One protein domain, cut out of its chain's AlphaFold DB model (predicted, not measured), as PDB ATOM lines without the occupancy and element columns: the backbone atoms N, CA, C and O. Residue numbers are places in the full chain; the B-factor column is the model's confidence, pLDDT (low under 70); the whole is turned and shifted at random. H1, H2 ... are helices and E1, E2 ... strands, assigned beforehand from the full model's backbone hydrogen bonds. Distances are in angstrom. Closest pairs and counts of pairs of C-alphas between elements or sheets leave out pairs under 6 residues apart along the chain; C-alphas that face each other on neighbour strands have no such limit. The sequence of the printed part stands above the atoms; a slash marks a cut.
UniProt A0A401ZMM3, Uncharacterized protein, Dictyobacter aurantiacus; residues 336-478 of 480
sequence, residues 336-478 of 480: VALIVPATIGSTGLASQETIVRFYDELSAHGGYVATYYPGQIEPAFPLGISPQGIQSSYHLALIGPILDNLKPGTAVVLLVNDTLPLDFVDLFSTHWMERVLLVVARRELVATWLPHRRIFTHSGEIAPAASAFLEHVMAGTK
ATOM      1  N   VAL A 336     -35.994  49.856  34.222       90.12
ATOM      2  CA  VAL A 336     -35.976  49.603  32.784       90.12
ATOM      3  C   VAL A 336     -36.600  48.239  32.548       90.12
ATOM      4  O   VAL A 336     -36.058  47.224  32.971       90.12
ATOM      5  N   ALA A 337     -37.734  48.196  31.860       94.06
ATOM      6  CA  ALA A 337     -38.343  46.949  31.429       94.06
ATOM      7  C   ALA A 337     -37.724  46.513  30.096       94.06
ATOM      8  O   ALA A 337     -37.995  47.109  29.051       94.06
ATOM      9  N   LEU A 338     -36.898  45.471  30.123       94.00
ATOM     10  CA  LEU A 338     -36.350  44.827  28.934       94.00
ATOM     11  C   LEU A 338     -37.285  43.688  28.503       94.00
ATOM     12  O   LEU A 338     -37.284  42.611  29.095       94.00
ATOM     13  N   ILE A 339     -38.093  43.919  27.473       94.00
ATOM     14  CA  ILE A 339     -39.016  42.920  26.927       94.00
ATOM     15  C   ILE A 339     -38.314  42.188  25.782       94.00
ATOM     16  O   ILE A 339     -37.990  42.792  24.755       94.00
ATOM     17  N   VAL A 340     -38.079  40.887  25.956       91.94
ATOM     18  CA  VAL A 340     -37.306  40.057  25.014       91.94
ATOM     19  C   VAL A 340     -38.212  39.112  24.218       91.94
ATOM     20  O   VAL A 340     -39.288  38.763  24.700       91.94
ATOM     21  N   PRO A 341     -37.833  38.660  23.006       86.75
ATOM     22  CA  PRO A 341     -38.684  37.777  22.210       86.75
ATOM     23  C   PRO A 341     -38.992  36.463  22.946       86.75
ATOM     24  O   PRO A 341     -38.118  35.885  23.586       86.75
ATOM     25  N   ALA A 342     -40.226  35.963  22.818       74.25
ATOM     26  CA  ALA A 342     -40.653  34.710  23.460       74.25
ATOM     27  C   ALA A 342     -39.985  33.455  22.857       74.25
ATOM     28  O   ALA A 342     -39.910  32.408  23.502       74.25
ATOM     29  N   THR A 343     -39.509  33.554  21.615       71.75
ATOM     30  CA  THR A 343     -38.843  32.483  20.873       71.75
ATOM     31  C   THR A 343     -37.359  32.790  20.717       71.75
ATOM     32  O   THR A 343     -36.984  33.798  20.124       71.75
ATOM     33  N   ILE A 344     -36.506  31.904  21.245       65.50
ATOM     34  CA  ILE A 344     -35.047  32.023  21.137       65.50
ATOM     35  C   ILE A 344     -34.618  31.618  19.730       65.50
ATOM     36  O   ILE A 344     -34.928  30.519  19.262       65.50
ATOM     37  N   GLY A 345     -33.846  32.485  19.088       67.69
ATOM     38  CA  GLY A 345     -33.070  32.151  17.901       67.69
ATOM     39  C   GLY A 345     -31.617  31.883  18.282       67.69
ATOM     40  O   GLY A 345     -31.084  32.499  19.200       67.69
ATOM     41  N   SER A 346     -30.924  31.016  17.543       68.50
ATOM     42  CA  SER A 346     -29.465  30.854  17.682       68.50
ATOM     43  C   SER A 346     -28.676  32.095  17.240       68.50
ATOM     44  O   SER A 346     -27.466  32.161  17.427       68.50
ATOM     45  N   THR A 347     -29.344  33.069  16.620       75.00
ATOM     46  CA  THR A 347     -28.751  34.269  16.022       75.00
ATOM     47  C   THR A 347     -29.709  35.455  16.128       75.00
ATOM     48  O   THR A 347     -30.925  35.266  16.155       75.00
ATOM     49  N   GLY A 348     -29.171  36.675  16.089       81.31
ATOM     50  CA  GLY A 348     -29.960  37.912  16.048       81.31
ATOM     51  C   GLY A 348     -30.418  38.395  17.426       81.31
ATOM     52  O   GLY A 348     -29.834  38.032  18.443       81.31
ATOM     53  N   LEU A 349     -31.471  39.219  17.456       81.62
ATOM     54  CA  LEU A 349     -31.983  39.841  18.689       81.62
ATOM     55  C   LEU A 349     -32.556  38.839  19.694       81.62
ATOM     56  O   LEU A 349     -32.647  39.139  20.878       81.62
ATOM     57  N   ALA A 350     -32.939  37.656  19.219       83.50
ATOM     58  CA  ALA A 350     -33.430  36.574  20.053       83.50
ATOM     59  C   ALA A 350     -32.310  35.689  20.632       83.50
ATOM     60  O   ALA A 350     -32.620  34.713  21.314       83.50
ATOM     61  N   SER A 351     -31.028  35.971  20.348       87.19
ATOM     62  CA  SER A 351     -29.928  35.194  20.922       87.19
ATOM     63  C   SER A 351     -29.682  35.576  22.382       87.19
ATOM     64  O   SER A 351     -29.748  36.748  22.757       87.19
ATOM     65  N   GLN A 352     -29.337  34.578  23.200       87.56
ATOM     66  CA  GLN A 352     -28.993  34.774  24.612       87.56
ATOM     67  C   GLN A 352     -27.883  35.819  24.785       87.56
ATOM     68  O   GLN A 352     -27.981  36.684  25.646       87.56
ATOM     69  N   GLU A 353     -26.846  35.749  23.949       87.38
ATOM     70  CA  GLU A 353     -25.716  36.682  23.972       87.38
ATOM     71  C   GLU A 353     -26.169  38.128  23.749       87.38
ATOM     72  O   GLU A 353     -25.758  39.028  24.477       87.38
ATOM     73  N   THR A 354     -27.065  38.354  22.785       85.69
ATOM     74  CA  THR A 354     -27.585  39.695  22.506       85.69
ATOM     75  C   THR A 354     -28.421  40.212  23.669       85.69
ATOM     76  O   THR A 354     -28.269  41.363  24.065       85.69
ATOM     77  N   ILE A 355     -29.276  39.365  24.245       88.31
ATOM     78  CA  ILE A 355     -30.132  39.733  25.378       88.31
ATOM     79  C   ILE A 355     -29.296  40.089  26.612       88.31
ATOM     80  O   ILE A 355     -29.534  41.132  27.218       88.31
ATOM     81  N   VAL A 356     -28.293  39.271  26.945       89.50
ATOM     82  CA  VAL A 356     -27.355  39.548  28.047       89.50
ATOM     83  C   VAL A 356     -26.603  40.849  27.787       89.50
ATOM     84  O   VAL A 356     -26.541  41.698  28.667       89.50
ATOM     85  N   ARG A 357     -26.139  41.081  26.555       86.81
ATOM     86  CA  ARG A 357     -25.474  42.337  26.195       86.81
ATOM     87  C   ARG A 357     -26.382  43.559  26.368       86.81
ATOM     88  O   ARG A 357     -25.923  44.573  26.875       86.81
ATOM     89  N   PHE A 358     -27.654  43.484  25.965       86.38
ATOM     90  CA  PHE A 358     -28.618  44.567  26.207       86.38
ATOM     91  C   PHE A 358     -28.844  44.797  27.699       86.38
ATOM     92  O   PHE A 358     -28.871  45.941  28.144       86.38
ATOM     93  N   TYR A 359     -28.997  43.718  28.464       90.19
ATOM     94  CA  TYR A 359     -29.152  43.793  29.907       90.19
ATOM     95  C   TYR A 359     -27.950  44.484  30.565       90.19
ATOM     96  O   TYR A 359     -28.139  45.424  31.337       90.19
ATOM     97  N   ASP A 360     -26.731  44.056  30.233       87.00
ATOM     98  CA  ASP A 360     -25.495  44.584  30.811       87.00
ATOM     99  C   ASP A 360     -25.318  46.064  30.457       87.00
ATOM    100  O   ASP A 360     -25.002  46.873  31.325       87.00
ATOM    101  N   GLU A 361     -25.609  46.442  29.211       82.44
ATOM    102  CA  GLU A 361     -25.517  47.828  28.748       82.44
ATOM    103  C   GLU A 361     -26.511  48.746  29.472       82.44
ATOM    104  O   GLU A 361     -26.146  49.819  29.956       82.44
ATOM    105  N   LEU A 362     -27.772  48.320  29.581       84.94
ATOM    106  CA  LEU A 362     -28.815  49.076  30.277       84.94
ATOM    107  C   LEU A 362     -28.518  49.179  31.781       84.94
ATOM    108  O   LEU A 362     -28.744  50.231  32.383       84.94
ATOM    109  N   SER A 363     -27.965  48.116  32.369       83.31
ATOM    110  CA  SER A 363     -27.557  48.082  33.777       83.31
ATOM    111  C   SER A 363     -26.345  48.981  34.043       83.31
ATOM    112  O   SER A 363     -26.314  49.690  35.047       83.31
ATOM    113  N   ALA A 364     -25.365  49.014  33.131       77.31
ATOM    114  CA  ALA A 364     -24.182  49.874  33.229       77.31
ATOM    115  C   ALA A 364     -24.535  51.372  33.201       77.31
ATOM    116  O   ALA A 364     -23.852  52.181  33.825       77.31
ATOM    117  N   HIS A 365     -25.644  51.732  32.551       71.06
ATOM    118  CA  HIS A 365     -26.198  53.090  32.547       71.06
ATOM    119  C   HIS A 365     -27.079  53.396  33.771       71.06
ATOM    120  O   HIS A 365     -27.810  54.386  33.788       71.06
ATOM    121  N   GLY A 366     -27.004  52.562  34.812       60.69
ATOM    122  CA  GLY A 366     -27.653  52.779  36.101       60.69
ATOM    123  C   GLY A 366     -29.114  52.340  36.169       60.69
ATOM    124  O   GLY A 366     -29.728  52.536  37.211       60.69
ATOM    125  N   GLY A 367     -29.676  51.741  35.115       69.81
ATOM    126  CA  GLY A 367     -31.050  51.243  35.148       69.81
ATOM    127  C   GLY A 367     -31.201  49.990  36.017       69.81
ATOM    128  O   GLY A 367     -30.404  49.057  35.910       69.81
ATOM    129  N   TYR A 368     -32.262  49.908  36.826       84.19
ATOM    130  CA  TYR A 368     -32.694  48.630  37.406       84.19
ATOM    131  C   TYR A 368     -33.445  47.845  36.338       84.19
ATOM    132  O   TYR A 368     -34.640  48.059  36.114       84.19
ATOM    133  N   VAL A 369     -32.727  46.966  35.643       90.88
ATOM    134  CA  VAL A 369     -33.294  46.227  34.517       90.88
ATOM    135  C   VAL A 369     -34.130  45.050  35.019       90.88
ATOM    136  O   VAL A 369     -33.637  44.138  35.686       90.88
ATOM    137  N   ALA A 370     -35.409  45.063  34.664       93.50
ATOM    138  CA  ALA A 370     -36.351  43.968  34.828       93.50
ATOM    139  C   ALA A 370     -36.590  43.337  33.455       93.50
ATOM    140  O   ALA A 370     -37.021  44.014  32.522       93.50
ATOM    141  N   THR A 371     -36.295  42.048  33.303       93.69
ATOM    142  CA  THR A 371     -36.484  41.362  32.018       93.69
ATOM    143  C   THR A 371     -37.847  40.680  31.986       93.69
ATOM    144  O   THR A 371     -38.200  40.000  32.945       93.69
ATOM    145  N   TYR A 372     -38.593  40.815  30.892       94.00
ATOM    146  CA  TYR A 372     -39.932  40.241  30.720       94.00
ATOM    147  C   TYR A 372     -40.031  39.431  29.427       94.00
ATOM    148  O   TYR A 372     -39.451  39.809  28.405       94.00
ATOM    149  N   TYR A 373     -40.847  38.375  29.446       92.50
ATOM    150  CA  TYR A 373     -41.357  37.762  28.219       92.50
ATOM    151  C   TYR A 373     -42.746  38.313  27.876       92.50
ATOM    152  O   TYR A 373     -43.549  38.545  28.784       92.50
ATOM    153  N   PRO A 374     -43.077  38.468  26.581       91.75
ATOM    154  CA  PRO A 374     -44.419  38.807  26.136       91.75
ATOM    155  C   PRO A 374     -45.483  37.915  26.786       91.75
ATOM    156  O   PRO A 374     -45.317  36.697  26.900       91.75
ATOM    157  N   GLY A 375     -46.578  38.540  27.211       88.00
ATOM    158  CA  GLY A 375     -47.716  37.907  27.869       88.00
ATOM    159  C   GLY A 375     -47.553  37.677  29.375       88.00
ATOM    160  O   GLY A 375     -48.505  37.220  30.004       88.00
ATOM    161  N   GLN A 376     -46.395  37.986  29.966       89.75
ATOM    162  CA  GLN A 376     -46.187  37.902  31.416       89.75
ATOM    163  C   GLN A 376     -46.505  39.230  32.106       89.75
ATOM    164  O   GLN A 376     -46.495  40.281  31.483       89.75
ATOM    165  N   ILE A 377     -46.809  39.182  33.401       90.19
ATOM    166  CA  ILE A 377     -47.017  40.379  34.236       90.19
ATOM    167  C   ILE A 377     -45.841  40.569  35.203       90.19
ATOM    168  O   ILE A 377     -45.504  41.687  35.585       90.19
ATOM    169  N   GLU A 378     -45.180  39.472  35.567       92.44
ATOM    170  CA  GLU A 378     -44.026  39.467  36.456       92.44
ATOM    171  C   GLU A 378     -42.719  39.374  35.655       92.44
ATOM    172  O   GLU A 378     -42.711  38.800  34.559       92.44
ATOM    173  N   PRO A 379     -41.608  39.915  36.187       92.62
ATOM    174  CA  PRO A 379     -40.292  39.735  35.596       92.62
ATOM    175  C   PRO A 379     -39.938  38.251  35.444       92.62
ATOM    176  O   PRO A 379     -40.108  37.454  36.366       92.62
ATOM    177  N   ALA A 380     -39.365  37.896  34.298       90.12
ATOM    178  CA  ALA A 380     -38.855  36.559  34.010       90.12
ATOM    179  C   ALA A 380     -37.693  36.152  34.932       90.12
ATOM    180  O   ALA A 380     -37.435  34.964  35.127       90.12
ATOM    181  N   PHE A 381     -36.987  37.142  35.481       87.31
ATOM    182  CA  PHE A 381     -35.861  36.973  36.387       87.31
ATOM    183  C   PHE A 381     -35.982  37.969  37.544       87.31
ATOM    184  O   PHE A 381     -36.517  39.063  37.341       87.31
ATOM    185  N   PRO A 382     -35.474  37.640  38.745       83.88
ATOM    186  CA  PRO A 382     -35.413  38.605  39.834       83.88
ATOM    187  C   PRO A 382     -34.655  39.872  39.417       83.88
ATOM    188  O   PRO A 382     -33.691  39.808  38.653       83.88
ATOM    189  N   LEU A 383     -35.086  41.022  39.938       79.56
ATOM    190  CA  LEU A 383     -34.473  42.319  39.645       79.56
ATOM    191  C   LEU A 383     -32.963  42.295  39.914       79.56
ATOM    192  O   LEU A 383     -32.522  41.820  40.961       79.56
ATOM    193  N   GLY A 384     -32.180  42.827  38.975       74.25
ATOM    194  CA  GLY A 384     -30.721  42.883  39.091       74.25
ATOM    195  C   GLY A 384     -29.999  41.576  38.748       74.25
ATOM    196  O   GLY A 384     -28.767  41.543  38.777       74.25
ATOM    197  N   ILE A 385     -30.722  40.516  38.375       83.31
ATOM    198  CA  ILE A 385     -30.124  39.274  37.884       83.31
ATOM    199  C   ILE A 385     -30.137  39.273  36.357       83.31
ATOM    200  O   ILE A 385     -31.196  39.327  35.729       83.31
ATOM    201  N   SER A 386     -28.943  39.161  35.769       85.75
ATOM    202  CA  SER A 386     -28.787  38.998  34.322       85.75
ATOM    203  C   SER A 386     -29.561  37.762  33.846       85.75
ATOM    204  O   SER A 386     -29.501  36.719  34.508       85.75
ATOM    205  N   PRO A 387     -30.309  37.846  32.735       86.56
ATOM    206  CA  PRO A 387     -31.131  36.745  32.250       86.56
ATOM    207  C   PRO A 387     -30.279  35.489  32.027       86.56
ATOM    208  O   PRO A 387     -29.357  35.489  31.211       86.56
ATOM    209  N   GLN A 388     -30.595  34.397  32.733       81.75
ATOM    210  CA  GLN A 388     -29.899  33.111  32.617       81.75
ATOM    211  C   GLN A 388     -30.846  32.022  32.124       81.75
ATOM    212  O   GLN A 388     -31.728  31.595  32.858       81.75
ATOM    213  N   GLY A 389     -30.632  31.537  30.899       71.38
ATOM    214  CA  GLY A 389     -31.420  30.438  30.340       71.38
ATOM    215  C   GLY A 389     -32.867  30.846  30.075       71.38
ATOM    216  O   GLY A 389     -33.732  30.773  30.946       71.38
ATOM    217  N   ILE A 390     -33.144  31.272  28.847       62.94
ATOM    218  CA  ILE A 390     -34.493  31.685  28.464       62.94
ATOM    219  C   ILE A 390     -35.414  30.462  28.364       62.94
ATOM    220  O   ILE A 390     -35.067  29.445  27.760       62.94
ATOM    221  N   GLN A 391     -36.599  30.554  28.966       65.81
ATOM    222  CA  GLN A 391     -37.632  29.528  28.842       65.81
ATOM    223  C   GLN A 391     -38.527  29.844  27.644       65.81
ATOM    224  O   GLN A 391     -38.990  30.973  27.495       65.81
ATOM    225  N   SER A 392     -38.800  28.846  26.798       62.66
ATOM    226  CA  SER A 392     -39.782  29.003  25.725       62.66
ATOM    227  C   SER A 392     -41.167  29.203  26.339       62.66
ATOM    228  O   SER A 392     -41.743  28.278  26.916       62.66
ATOM    229  N   SER A 393     -41.698  30.410  26.207       64.25
ATOM    230  CA  SER A 393     -43.060  30.750  26.595       64.25
ATOM    231  C   SER A 393     -43.992  30.515  25.403       64.25
ATOM    232  O   SER A 393     -43.743  31.018  24.311       64.25
ATOM    233  N   TYR A 394     -45.079  29.764  25.605       67.06
ATOM    234  CA  TYR A 394     -46.156  29.603  24.612       67.06
ATOM    235  C   TYR A 394     -47.229  30.699  24.723       67.06
ATOM    236  O   TYR A 394     -48.350  30.527  24.242       67.06
ATOM    237  N   HIS A 395     -46.932  31.813  25.392       73.12
ATOM    238  CA  HIS A 395     -47.897  32.893  25.534       73.12
ATOM    239  C   HIS A 395     -48.079  33.654  24.218       73.12
ATOM    240  O   HIS A 395     -47.174  33.754  23.387       73.12
ATOM    241  N   LEU A 396     -49.284  34.198  24.034       82.69
ATOM    242  CA  LEU A 396     -49.535  35.172  22.981       82.69
ATOM    243  C   LEU A 396     -48.557  36.336  23.158       82.69
ATOM    244  O   LEU A 396     -48.351  36.803  24.279       82.69
ATOM    245  N   ALA A 397     -47.963  36.798  22.057       87.94
ATOM    246  CA  ALA A 397     -47.027  37.912  22.061       87.94
ATOM    247  C   ALA A 397     -47.773  39.231  22.321       87.94
ATOM    248  O   ALA A 397     -48.056  39.978  21.390       87.94
ATOM    249  N   LEU A 398     -48.135  39.462  23.582       93.00
ATOM    250  CA  LEU A 398     -48.806  40.656  24.086       93.00
ATOM    251  C   LEU A 398     -47.853  41.424  24.999       93.00
ATOM    252  O   LEU A 398     -47.122  40.814  25.780       93.00
ATOM    253  N   ILE A 399     -47.855  42.747  24.921       94.06
ATOM    254  CA  ILE A 399     -47.031  43.612  25.780       94.06
ATOM    255  C   ILE A 399     -47.861  44.535  26.668       94.06
ATOM    256  O   ILE A 399     -47.368  44.947  27.711       94.06
ATOM    257  N   GLY A 400     -49.118  44.804  26.321       93.50
ATOM    258  CA  GLY A 400     -50.062  45.594  27.108       93.50
ATOM    259  C   GLY A 400     -50.129  45.159  28.574       93.50
ATOM    260  O   GLY A 400     -49.902  46.002  29.436       93.50
ATOM    261  N   PRO A 401     -50.287  43.856  28.891       94.25
ATOM    262  CA  PRO A 401     -50.306  43.393  30.279       94.25
ATOM    263  C   PRO A 401     -49.028  43.705  31.069       94.25
ATOM    264  O   PRO A 401     -49.113  43.972  32.267       94.25
ATOM    265  N   ILE A 402     -47.856  43.684  30.417       95.38
ATOM    266  CA  ILE A 402     -46.589  44.096  31.045       95.38
ATOM    267  C   ILE A 402     -46.684  45.586  31.352       95.38
ATOM    268  O   ILE A 402     -46.551  45.990  32.503       95.38
ATOM    269  N   LEU A 403     -46.955  46.387  30.319       94.31
ATOM    270  CA  LEU A 403     -46.972  47.845  30.387       94.31
ATOM    271  C   LEU A 403     -47.956  48.365  31.439       94.31
ATOM    272  O   LEU A 403     -47.594  49.235  32.223       94.31
ATOM    273  N   ASP A 404     -49.152  47.790  31.519       92.44
ATOM    274  CA  ASP A 404     -50.182  48.172  32.492       92.44
ATOM    275  C   ASP A 404     -49.750  47.951  33.953       92.44
ATOM    276  O   ASP A 404     -50.301  48.581  34.858       92.44
ATOM    277  N   ASN A 405     -48.759  47.085  34.194       92.56
ATOM    278  CA  ASN A 405     -48.222  46.786  35.524       92.56
ATOM    279  C   ASN A 405     -46.886  47.480  35.828       92.56
ATOM    280  O   ASN A 405     -46.400  47.398  36.958       92.56
ATOM    281  N   LEU A 406     -46.282  48.175  34.858       91.19
ATOM    282  CA  LEU A 406     -45.046  48.920  35.085       91.19
ATOM    283  C   LEU A 406     -45.306  50.197  35.891       91.19
ATOM    284  O   LEU A 406     -46.351  50.843  35.781       91.19
ATOM    285  N   LYS A 407     -44.316  50.604  36.692       85.69
ATOM    286  CA  LYS A 407     -44.406  51.848  37.458       85.69
ATOM    287  C   LYS A 407     -44.457  53.065  36.522       85.69
ATOM    288  O   LYS A 407     -43.848  53.072  35.445       85.69
ATOM    289  N   PRO A 408     -45.121  54.159  36.934       78.44
ATOM    290  CA  PRO A 408     -45.024  55.419  36.214       78.44
ATOM    291  C   PRO A 408     -43.558  55.857  36.087       78.44
ATOM    292  O   PRO A 408     -42.864  56.016  37.085       78.44
ATOM    293  N   GLY A 409     -43.097  56.069  34.853       78.19
ATOM    294  CA  GLY A 409     -41.728  56.506  34.569       78.19
ATOM    295  C   GLY A 409     -40.754  55.396  34.165       78.19
ATOM    296  O   GLY A 409     -39.648  55.718  33.728       78.19
ATOM    297  N   THR A 410     -41.160  54.124  34.229       87.44
ATOM    298  CA  THR A 410     -40.362  53.003  33.712       87.44
ATOM    299  C   THR A 410     -40.066  53.198  32.223       87.44
ATOM    300  O   THR A 410     -40.969  53.479  31.426       87.44
ATOM    301  N   ALA A 411     -38.791  53.075  31.851       89.00
ATOM    302  CA  ALA A 411     -38.372  53.043  30.453       89.00
ATOM    303  C   ALA A 411     -38.534  51.617  29.922       89.00
ATOM    304  O   ALA A 411     -38.243  50.659  30.630       89.00
ATOM    305  N   VAL A 412     -38.985  51.457  28.684       92.19
ATOM    306  CA  VAL A 412     -39.227  50.136  28.099       92.19
ATOM    307  C   VAL A 412     -38.327  49.955  26.894       92.19
ATOM    308  O   VAL A 412     -38.328  50.786  25.990       92.19
ATOM    309  N   VAL A 413     -37.590  48.854  26.855       91.94
ATOM    310  CA  VAL A 413     -36.819  48.424  25.690       91.94
ATOM    311  C   VAL A 413     -37.455  47.148  25.167       91.94
ATOM    312  O   VAL A 413     -37.439  46.120  25.836       91.94
ATOM    313  N   LEU A 414     -38.044  47.227  23.978       92.62
ATOM    314  CA  LEU A 414     -38.738  46.118  23.339       92.62
ATOM    315  C   LEU A 414     -37.888  45.568  22.196       92.62
ATOM    316  O   LEU A 414     -37.714  46.227  21.166       92.62
ATOM    317  N   LEU A 415     -37.390  44.346  22.372       91.12
ATOM    318  CA  LEU A 415     -36.647  43.618  21.352       91.12
ATOM    319  C   LEU A 415     -37.615  42.797  20.488       91.12
ATOM    320  O   LEU A 415     -38.364  41.961  20.994       91.12
ATOM    321  N   VAL A 416     -37.582  43.004  19.172       88.50
ATOM    322  CA  VAL A 416     -38.472  42.333  18.213       88.50
ATOM    323  C   VAL A 416     -37.659  41.680  17.102       88.50
ATOM    324  O   VAL A 416     -36.999  42.352  16.308       88.50
ATOM    325  N   ASN A 417     -37.740  40.352  17.015       84.75
ATOM    326  CA  ASN A 417     -37.023  39.600  15.989       84.75
ATOM    327  C   ASN A 417     -37.788  39.590  14.654       84.75
ATOM    328  O   ASN A 417     -37.362  40.220  13.687       84.75
ATOM    329  N   ASP A 418     -38.948  38.926  14.621       83.00
ATOM    330  CA  ASP A 418     -39.642  38.605  13.365       83.00
ATOM    331  C   ASP A 418     -41.006  39.280  13.218       83.00
ATOM    332  O   ASP A 418     -41.331  39.792  12.146       83.00
ATOM    333  N   THR A 419     -41.802  39.296  14.287       85.81
ATOM    334  CA  THR A 419     -43.177  39.812  14.289       85.81
ATOM    335  C   THR A 419     -43.402  40.721  15.487       85.81
ATOM    336  O   THR A 419     -43.029  40.366  16.605       85.81
ATOM    337  N   LEU A 420     -44.035  41.876  15.259       88.19
ATOM    338  CA  LEU A 420     -44.454  42.774  16.337       88.19
ATOM    339  C   LEU A 420     -45.475  42.076  17.259       88.19
ATOM    340  O   LEU A 420     -46.240  41.236  16.775       88.19
ATOM    341  N   PRO A 421     -45.513  42.430  18.558       90.69
ATOM    342  CA  PRO A 421     -46.588  42.013  19.455       90.69
ATOM    343  C   PRO A 421     -47.974  42.343  18.886       90.69
ATOM    344  O   PRO A 421     -48.143  43.342  18.185       90.69
ATOM    345  N   LEU A 422     -48.970  41.503  19.176       91.56
ATOM    346  CA  LEU A 422     -50.318  41.616  18.603       91.56
ATOM    347  C   LEU A 422     -51.009  42.931  18.986       91.56
ATOM    348  O   LEU A 422     -51.710  43.520  18.169       91.56
ATOM    349  N   ASP A 423     -50.769  43.393  20.206       92.62
ATOM    350  CA  ASP A 423     -51.285  44.630  20.798       92.62
ATOM    351  C   ASP A 423     -50.327  45.820  20.616       92.62
ATOM    352  O   ASP A 423     -50.530  46.893  21.178       92.62
ATOM    353  N   PHE A 424     -49.277  45.680  19.798       88.81
ATOM    354  CA  PHE A 424     -48.322  46.766  19.571       88.81
ATOM    355  C   PHE A 424     -48.980  48.009  18.955       88.81
ATOM    356  O   PHE A 424     -48.581  49.137  19.237       88.81
ATOM    357  N   VAL A 425     -50.006  47.811  18.121       87.19
ATOM    358  CA  VAL A 425     -50.766  48.905  17.497       87.19
ATOM    359  C   VAL A 425     -51.541  49.710  18.541       87.19
ATOM    360  O   VAL A 425     -51.708  50.917  18.378       87.19
ATOM    361  N   ASP A 426     -51.936  49.087  19.649       87.81
ATOM    362  CA  ASP A 426     -52.686  49.755  20.713       87.81
ATOM    363  C   ASP A 426     -51.817  50.767  21.474       87.81
ATOM    364  O   ASP A 426     -52.339  51.662  22.135       87.81
ATOM    365  N   LEU A 427     -50.487  50.698  21.327       85.12
ATOM    366  CA  LEU A 427     -49.578  51.708  21.867       85.12
ATOM    367  C   LEU A 427     -49.694  53.050  21.148       85.12
ATOM    368  O   LEU A 427     -49.383  54.089  21.747       85.12
ATOM    369  N   PHE A 428     -50.118  53.050  19.880       80.00
ATOM    370  CA  PHE A 428     -50.315  54.282  19.137       80.00
ATOM    371  C   PHE A 428     -51.435  55.076  19.807       80.00
ATOM    372  O   PHE A 428     -52.572  54.625  19.883       80.00
ATOM    373  N   SER A 429     -51.117  56.295  20.247       76.56
ATOM    374  CA  SER A 429     -51.998  57.191  21.026       76.56
ATOM    375  C   SER A 429     -51.984  56.987  22.544       76.56
ATOM    376  O   SER A 429     -52.755  57.639  23.245       76.56
ATOM    377  N   THR A 430     -51.089  56.153  23.078       83.06
ATOM    378  CA  THR A 430     -50.859  56.052  24.529       83.06
ATOM    379  C   THR A 430     -49.609  56.822  24.954       83.06
ATOM    380  O   THR A 430     -48.732  57.135  24.145       83.06
ATOM    381  N   HIS A 431     -49.486  57.086  26.256       79.25
ATOM    382  CA  HIS A 431     -48.289  57.702  26.836       79.25
ATOM    383  C   HIS A 431     -47.033  56.811  26.716       79.25
ATOM    384  O   HIS A 431     -45.910  57.310  26.811       79.25
ATOM    385  N   TRP A 432     -47.202  55.506  26.457       85.94
ATOM    386  CA  TRP A 432     -46.098  54.572  26.224       85.94
ATOM    387  C   TRP A 432     -45.316  54.875  24.953       85.94
ATOM    388  O   TRP A 432     -44.126  54.569  24.888       85.94
ATOM    389  N   MET A 433     -45.922  55.556  23.976       81.19
ATOM    390  CA  MET A 433     -45.237  55.945  22.740       81.19
ATOM    391  C   MET A 433     -43.978  56.785  23.011       81.19
ATOM    392  O   MET A 433     -43.027  56.769  22.228       81.19
ATOM    393  N   GLU A 434     -43.939  57.494  24.143       77.81
ATOM    394  CA  GLU A 434     -42.788  58.294  24.543       77.81
ATOM    395  C   GLU A 434     -41.761  57.548  25.406       77.81
ATOM    396  O   GLU A 434     -40.686  58.094  25.664       77.81
ATOM    397  N   ARG A 435     -42.062  56.319  25.828       84.31
ATOM    398  CA  ARG A 435     -41.291  55.558  26.823       84.31
ATOM    399  C   ARG A 435     -40.859  54.177  26.345       84.31
ATOM    400  O   ARG A 435     -40.220  53.464  27.108       84.31
ATOM    401  N   VAL A 436     -41.191  53.809  25.108       88.38
ATOM    402  CA  VAL A 436     -40.792  52.544  24.484       88.38
ATOM    403  C   VAL A 436     -39.716  52.796  23.429       88.38
ATOM    404  O   VAL A 436     -39.919  53.556  22.477       88.38
ATOM    405  N   LEU A 437     -38.579  52.123  23.583       87.94
ATOM    406  CA  LEU A 437     -37.558  51.949  22.564       87.94
ATOM    407  C   LEU A 437     -37.832  50.652  21.824       87.94
ATOM    408  O   LEU A 437     -37.686  49.566  22.382       87.94
ATOM    409  N   LEU A 438     -38.206  50.771  20.555       87.81
ATOM    410  CA  LEU A 438     -38.361  49.624  19.678       87.81
ATOM    411  C   LEU A 438     -37.014  49.282  19.030       87.81
ATOM    412  O   LEU A 438     -36.479  50.072  18.247       87.81
ATOM    413  N   VAL A 439     -36.506  48.085  19.313       87.19
ATOM    414  CA  VAL A 439     -35.312  47.521  18.676       87.19
ATOM    415  C   VAL A 439     -35.750  46.351  17.806       87.19
ATOM    416  O   VAL A 439     -36.244  45.347  18.312       87.19
ATOM    417  N   VAL A 440     -35.579  46.469  16.490       86.31
ATOM    418  CA  VAL A 440     -36.013  45.434  15.540       86.31
ATOM    419  C   VAL A 440     -34.851  44.866  14.737       86.31
ATOM    420  O   VAL A 440     -33.910  45.581  14.388       86.31
ATOM    421  N   ALA A 441     -34.945  43.581  14.390       82.00
ATOM    422  CA  ALA A 441     -33.973  42.928  13.511       82.00
ATOM    423  C   ALA A 441     -34.239  43.232  12.025       82.00
ATOM    424  O   ALA A 441     -33.328  43.182  11.199       82.00
ATOM    425  N   ARG A 442     -35.490  43.560  11.662       79.62
ATOM    426  CA  ARG A 442     -35.924  43.763  10.269       79.62
ATOM    427  C   ARG A 442     -36.448  45.177  10.048       79.62
ATOM    428  O   ARG A 442     -37.360  45.634  10.732       79.62
ATOM    429  N   ARG A 443     -35.923  45.853   9.022       73.19
ATOM    430  CA  ARG A 443     -36.284  47.244   8.691       73.19
ATOM    431  C   ARG A 443     -37.748  47.432   8.297       73.19
ATOM    432  O   ARG A 443     -38.303  48.500   8.526       73.19
ATOM    433  N   GLU A 444     -38.374  46.405   7.739       77.75
ATOM    434  CA  GLU A 444     -39.789  46.415   7.344       77.75
ATOM    435  C   GLU A 444     -40.725  46.635   8.542       77.75
ATOM    436  O   GLU A 444     -41.724  47.339   8.412       77.75
ATOM    437  N   LEU A 445     -40.354  46.139   9.729       72.06
ATOM    438  CA  LEU A 445     -41.119  46.320  10.970       72.06
ATOM    439  C   LEU A 445     -41.096  47.770  11.480       72.06
ATOM    440  O   LEU A 445     -41.880  48.133  12.348       72.06
ATOM    441  N   VAL A 446     -40.208  48.609  10.936       68.06
ATOM    442  CA  VAL A 446     -40.060  50.021  11.316       68.06
ATOM    443  C   VAL A 446     -40.985  50.936  10.520       68.06
ATOM    444  O   VAL A 446     -41.260  52.053  10.952       68.06
ATOM    445  N   ALA A 447     -41.466  50.503   9.349       62.00
ATOM    446  CA  ALA A 447     -42.285  51.346   8.476       62.00
ATOM    447  C   ALA A 447     -43.582  51.826   9.158       62.00
ATOM    448  O   ALA A 447     -44.119  52.867   8.789       62.00
ATOM    449  N   THR A 448     -44.034  51.102  10.181       62.09
ATOM    450  CA  THR A 448     -45.214  51.396  10.997       62.09
ATOM    451  C   THR A 448     -44.920  52.259  12.234       62.09
ATOM    452  O   THR A 448     -45.863  52.743  12.851       62.09
ATOM    453  N   TRP A 449     -43.651  52.504  12.594       66.38
ATOM    454  CA  TRP A 449     -43.247  53.278  13.782       66.38
ATOM    455  C   TRP A 449     -42.642  54.642  13.407       66.38
ATOM    456  O   TRP A 449     -41.952  54.773  12.391       66.38
ATOM    457  N   LEU A 450     -42.883  55.682  14.215       56.84
ATOM    458  CA  LEU A 450     -42.514  57.070  13.893       56.84
ATOM    459  C   LEU A 450     -41.007  57.254  13.559       56.84
ATOM    460  O   LEU A 450     -40.155  56.533  14.086       56.84
ATOM    461  N   PRO A 451     -40.635  58.228  12.698       48.69
ATOM    462  CA  PRO A 451     -39.275  58.369  12.154       48.69
ATOM    463  C   PRO A 451     -38.147  58.660  13.154       48.69
ATOM    464  O   PRO A 451     -36.994  58.376  12.846       48.69
ATOM    465  N   HIS A 452     -38.449  59.224  14.325       48.62
ATOM    466  CA  HIS A 452     -37.449  59.880  15.184       48.62
ATOM    467  C   HIS A 452     -36.916  59.028  16.347       48.62
ATOM    468  O   HIS A 452     -36.196  59.551  17.191       48.62
ATOM    469  N   ARG A 453     -37.273  57.741  16.438       54.44
ATOM    470  CA  ARG A 453     -36.897  56.863  17.565       54.44
ATOM    471  C   ARG A 453     -36.635  55.436  17.091       54.44
ATOM    472  O   ARG A 453     -37.446  54.541  17.316       54.44
ATOM    473  N   ARG A 454     -35.562  55.255  16.322       53.69
ATOM    474  CA  ARG A 454     -35.265  54.008  15.606       53.69
ATOM    475  C   ARG A 454     -33.838  53.571  15.898       53.69
ATOM    476  O   ARG A 454     -32.927  54.371  15.723       53.69
ATOM    477  N   ILE A 455     -33.659  52.302  16.259       56.09
ATOM    478  CA  ILE A 455     -32.349  51.646  16.242       56.09
ATOM    479  C   ILE A 455     -32.446  50.442  15.319       56.09
ATOM    480  O   ILE A 455     -33.317  49.586  15.475       56.09
ATOM    481  N   PHE A 456     -31.530  50.393  14.359       57.44
ATOM    482  CA  PHE A 456     -31.255  49.211  13.559       57.44
ATOM    483  C   PHE A 456     -30.047  48.519  14.170       57.44
ATOM    484  O   PHE A 456     -29.043  49.166  14.440       57.44
ATOM    485  N   THR A 457     -30.121  47.209  14.375       54.28
ATOM    486  CA  THR A 457     -28.960  46.453  14.843       54.28
ATOM    487  C   THR A 457     -28.374  45.644  13.692       54.28
ATOM    488  O   THR A 457     -28.809  44.542  13.376       54.28
ATOM    489  N   HIS A 458     -27.322  46.183  13.075       50.94
ATOM    490  CA  HIS A 458     -26.114  45.373  12.947       50.94
ATOM    491  C   HIS A 458     -25.293  45.602  14.220       50.94
ATOM    492  O   HIS A 458     -25.323  46.684  14.798       50.94
ATOM    493  N   SER A 459     -24.640  44.551  14.700       54.34
ATOM    494  CA  SER A 459     -24.173  44.287  16.071       54.34
ATOM    495  C   SER A 459     -23.225  45.309  16.745       54.34
ATOM    496  O   SER A 459     -22.705  45.020  17.823       54.34
ATOM    497  N   GLY A 460     -23.002  46.499  16.178       52.56
ATOM    498  CA  GLY A 460     -22.084  47.528  16.691       52.56
ATOM    499  C   GLY A 460     -22.722  48.756  17.362       52.56
ATOM    500  O   GLY A 460     -22.106  49.315  18.259       52.56
ATOM    501  N   GLU A 461     -23.943  49.167  16.999       60.97
ATOM    502  CA  GLU A 461     -24.495  50.500  17.366       60.97
ATOM    503  C   GLU A 461     -25.433  50.505  18.592       60.97
ATOM    504  O   GLU A 461     -26.189  51.447  18.819       60.97
ATOM    505  N   ILE A 462     -25.412  49.441  19.396       63.03
ATOM    506  CA  ILE A 462     -26.387  49.223  20.478       63.03
ATOM    507  C   ILE A 462     -26.179  50.193  21.654       63.03
ATOM    508  O   ILE A 462     -27.142  50.787  22.138       63.03
ATOM    509  N   ALA A 463     -24.928  50.372  22.082       60.00
ATOM    510  CA  ALA A 463     -24.574  51.137  23.278       60.00
ATOM    511  C   ALA A 463     -24.975  52.627  23.209       60.00
ATOM    512  O   ALA A 463     -25.716  53.084  24.084       60.00
ATOM    513  N   PRO A 464     -24.617  53.388  22.151       65.00
ATOM    514  CA  PRO A 464     -24.934  54.817  22.096       65.00
ATOM    515  C   PRO A 464     -26.437  55.089  22.085       65.00
ATOM    516  O   PRO A 464     -26.909  56.081  22.629       65.00
ATOM    517  N   ALA A 465     -27.208  54.199  21.466       66.56
ATOM    518  CA  ALA A 465     -28.616  54.439  21.240       66.56
ATOM    519  C   ALA A 465     -29.507  53.977  22.406       66.56
ATOM    520  O   ALA A 465     -30.534  54.605  22.666       66.56
ATOM    521  N   ALA A 466     -29.093  52.950  23.158       64.75
ATOM    522  CA  ALA A 466     -29.686  52.641  24.459       64.75
ATOM    523  C   ALA A 466     -29.442  53.786  25.459       64.75
ATOM    524  O   ALA A 466     -30.381  54.229  26.119       64.75
ATOM    525  N   SER A 467     -28.216  54.316  25.490       65.50
ATOM    526  CA  SER A 467     -27.837  55.461  26.325       65.50
ATOM    527  C   SER A 467     -28.666  56.708  25.995       65.50
ATOM    528  O   SER A 467     -29.413  57.199  26.843       65.50
ATOM    529  N   ALA A 468     -28.678  57.130  24.725       70.62
ATOM    530  CA  ALA A 468     -29.462  58.281  24.268       70.62
ATOM    531  C   ALA A 468     -30.973  58.121  24.523       70.62
ATOM    532  O   ALA A 468     -31.680  59.093  24.800       70.62
ATOM    533  N   PHE A 469     -31.498  56.894  24.440       72.94
ATOM    534  CA  PHE A 469     -32.895  56.630  24.764       72.94
ATOM    535  C   PHE A 469     -33.188  56.776  26.256       72.94
ATOM    536  O   PHE A 469     -34.176  57.422  26.606       72.94
ATOM    537  N   LEU A 470     -32.355  56.206  27.131       68.69
ATOM    538  CA  LEU A 470     -32.522  56.363  28.575       68.69
ATOM    539  C   LEU A 470     -32.446  57.841  28.962       68.69
ATOM    540  O   LEU A 470     -33.297  58.319  29.711       68.69
ATOM    541  N   GLU A 471     -31.525  58.600  28.368       66.75
ATOM    542  CA  GLU A 471     -31.451  60.055  28.534       66.75
ATOM    543  C   GLU A 471     -32.719  60.780  28.074       66.75
ATOM    544  O   GLU A 471     -33.227  61.668  28.767       66.75
ATOM    545  N   HIS A 472     -33.284  60.374  26.937       68.38
ATOM    546  CA  HIS A 472     -34.526  60.943  26.421       68.38
ATOM    547  C   HIS A 472     -35.734  60.626  27.314       68.38
ATOM    548  O   HIS A 472     -36.548  61.510  27.595       68.38
ATOM    549  N   VAL A 473     -35.865  59.383  27.791       63.84
ATOM    550  CA  VAL A 473     -36.958  58.998  28.702       63.84
ATOM    551  C   VAL A 473     -36.808  59.709  30.046       63.84
ATOM    552  O   VAL A 473     -37.804  60.223  30.556       63.84
ATOM    553  N   MET A 474     -35.582  59.843  30.563       60.00
ATOM    554  CA  MET A 474     -35.273  60.670  31.740       60.00
ATOM    555  C   MET A 474     -35.715  62.127  31.559       60.00
ATOM    556  O   MET A 474     -36.234  62.750  32.487       60.00
ATOM    557  N   ALA A 475     -35.550  62.682  30.358       58.06
ATOM    558  CA  ALA A 475     -35.987  64.042  30.059       58.06
ATOM    559  C   ALA A 475     -37.524  64.171  29.947       58.06
ATOM    560  O   ALA A 475     -38.076  65.231  30.268       58.06
ATOM    561  N   GLY A 476     -38.211  63.111  29.496       49.09
ATOM    562  CA  GLY A 476     -39.639  63.106  29.151       49.09
ATOM    563  C   GLY A 476     -40.617  62.724  30.271       49.09
ATOM    564  O   GLY A 476     -41.744  63.216  30.279       49.09
ATOM    565  N   THR A 477     -40.225  61.909  31.255       45.56
ATOM    566  CA  THR A 477     -41.129  61.404  32.320       45.56
ATOM    567  C   THR A 477     -41.599  62.457  33.332       45.56
ATOM    568  O   THR A 477     -42.424  62.153  34.190       45.56
ATOM    569  N   LYS A 478     -41.159  63.715  33.205       42.91
ATOM    570  CA  LYS A 478     -41.505  64.834  34.102       42.91
ATOM    571  C   LYS A 478     -42.586  65.800  33.577       42.91
ATOM    572  O   LYS A 478     -42.646  66.943  34.035       42.91
TER     573      LYS A 478
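What this domain is: This is residues 336 to 478 of the 480 residues of an uncharacterized protein of Dictyobacter aurantiacus (UniProt A0A401ZMM3). A twisted wall of four parallel strands, in the order E2, E1, E3, E4, has its two longest helices, H1 and H6, over one and the same face. Short helices and long unnamed links lie round this sheet. The printed part has 143 residues with six named helices and four named strands, in the order E1 H1 E2 H2 E3 H3 H4 E4 H5 H6; the class is mixed, helices and strands, with under half of the residues in named elements. The whole is compact and rounded, with a radius of gyration of the C-alphas of 13.7 A and spans of 35 by 32 by 30 A.

Where its parts are: Find C-alpha 336 at (-35.976, 49.603, 32.784), where strand E1, residues 336 to 339, begins. E2 is residues 368 to 372, E3 is 411 to 416, 16.3 A long, and E4 is 436 to 440. H1, residues 352 to 364, runs 18.0 A from C-alpha 352 at (-28.993, 34.774, 24.612). H6, residues 462 to 476, runs 21.1 A and ends at C-alpha 476, (-39.639, 63.106, 29.151). The shorter helices are H2, residues 400 to 405, H3, 424 to 427, H4, 431 to 434, and H5, 443 to 446.

How they stand to each other: Look first at inner strands E1 and E3, where N 337 and O 411 are 2.8 A apart, within hydrogen-bond range. For E2 and E1 see N 338 and O 370, 2.8 A; for E3 and E4, N 416 and O 439, 2.8 A. H1 and H6 with the sheet make two layers, helices on one face of a sheet. H1 is over E1 and only just over E2, with 3 C-alphas falling on E2, at a height over the sheet of 9.6 A. H6 is over E3 and E4 at a height of 9.2 A. Residues 358 to 362 of H1 touch residues 462 to 467 of H6, the closest C-alphas being those of Glu 361 and Ala 463, 6.5 A, at a steep tilt of 47 degrees, the same way. E1, H1, E2 and E3, H3 H4, E4 are strand-helix-strand units, parallel neighbour strands with helices between; E2, H2, E3 is a split one, with E1 between its strands. Each of the three crossovers is right-handed. H2 only grazes the sheet with residues 402 to 403, and H5 with 445 to 446. H4 only just grazes it, with 5 pairs of C-alphas within 10 A, while H3 is not on it. In H1 and H6 every O i to N i+4 pair is within hydrogen-bond range, in H2 1 of 2; H3, H4 and H5 are too short for such a pair.

The domain as a whole: The two C-alphas farthest apart are those of Ser 346 and Lys 478, 39.6 A. The printed part has no cut. The long links are E1 to H1, E2 to H2, with 27 residues, and H5 to H6. The mean pLDDT of the printed part is 78.5; look for values under 70 at, among others, residues 390 to 394, 446 to 467 and 470 to 478.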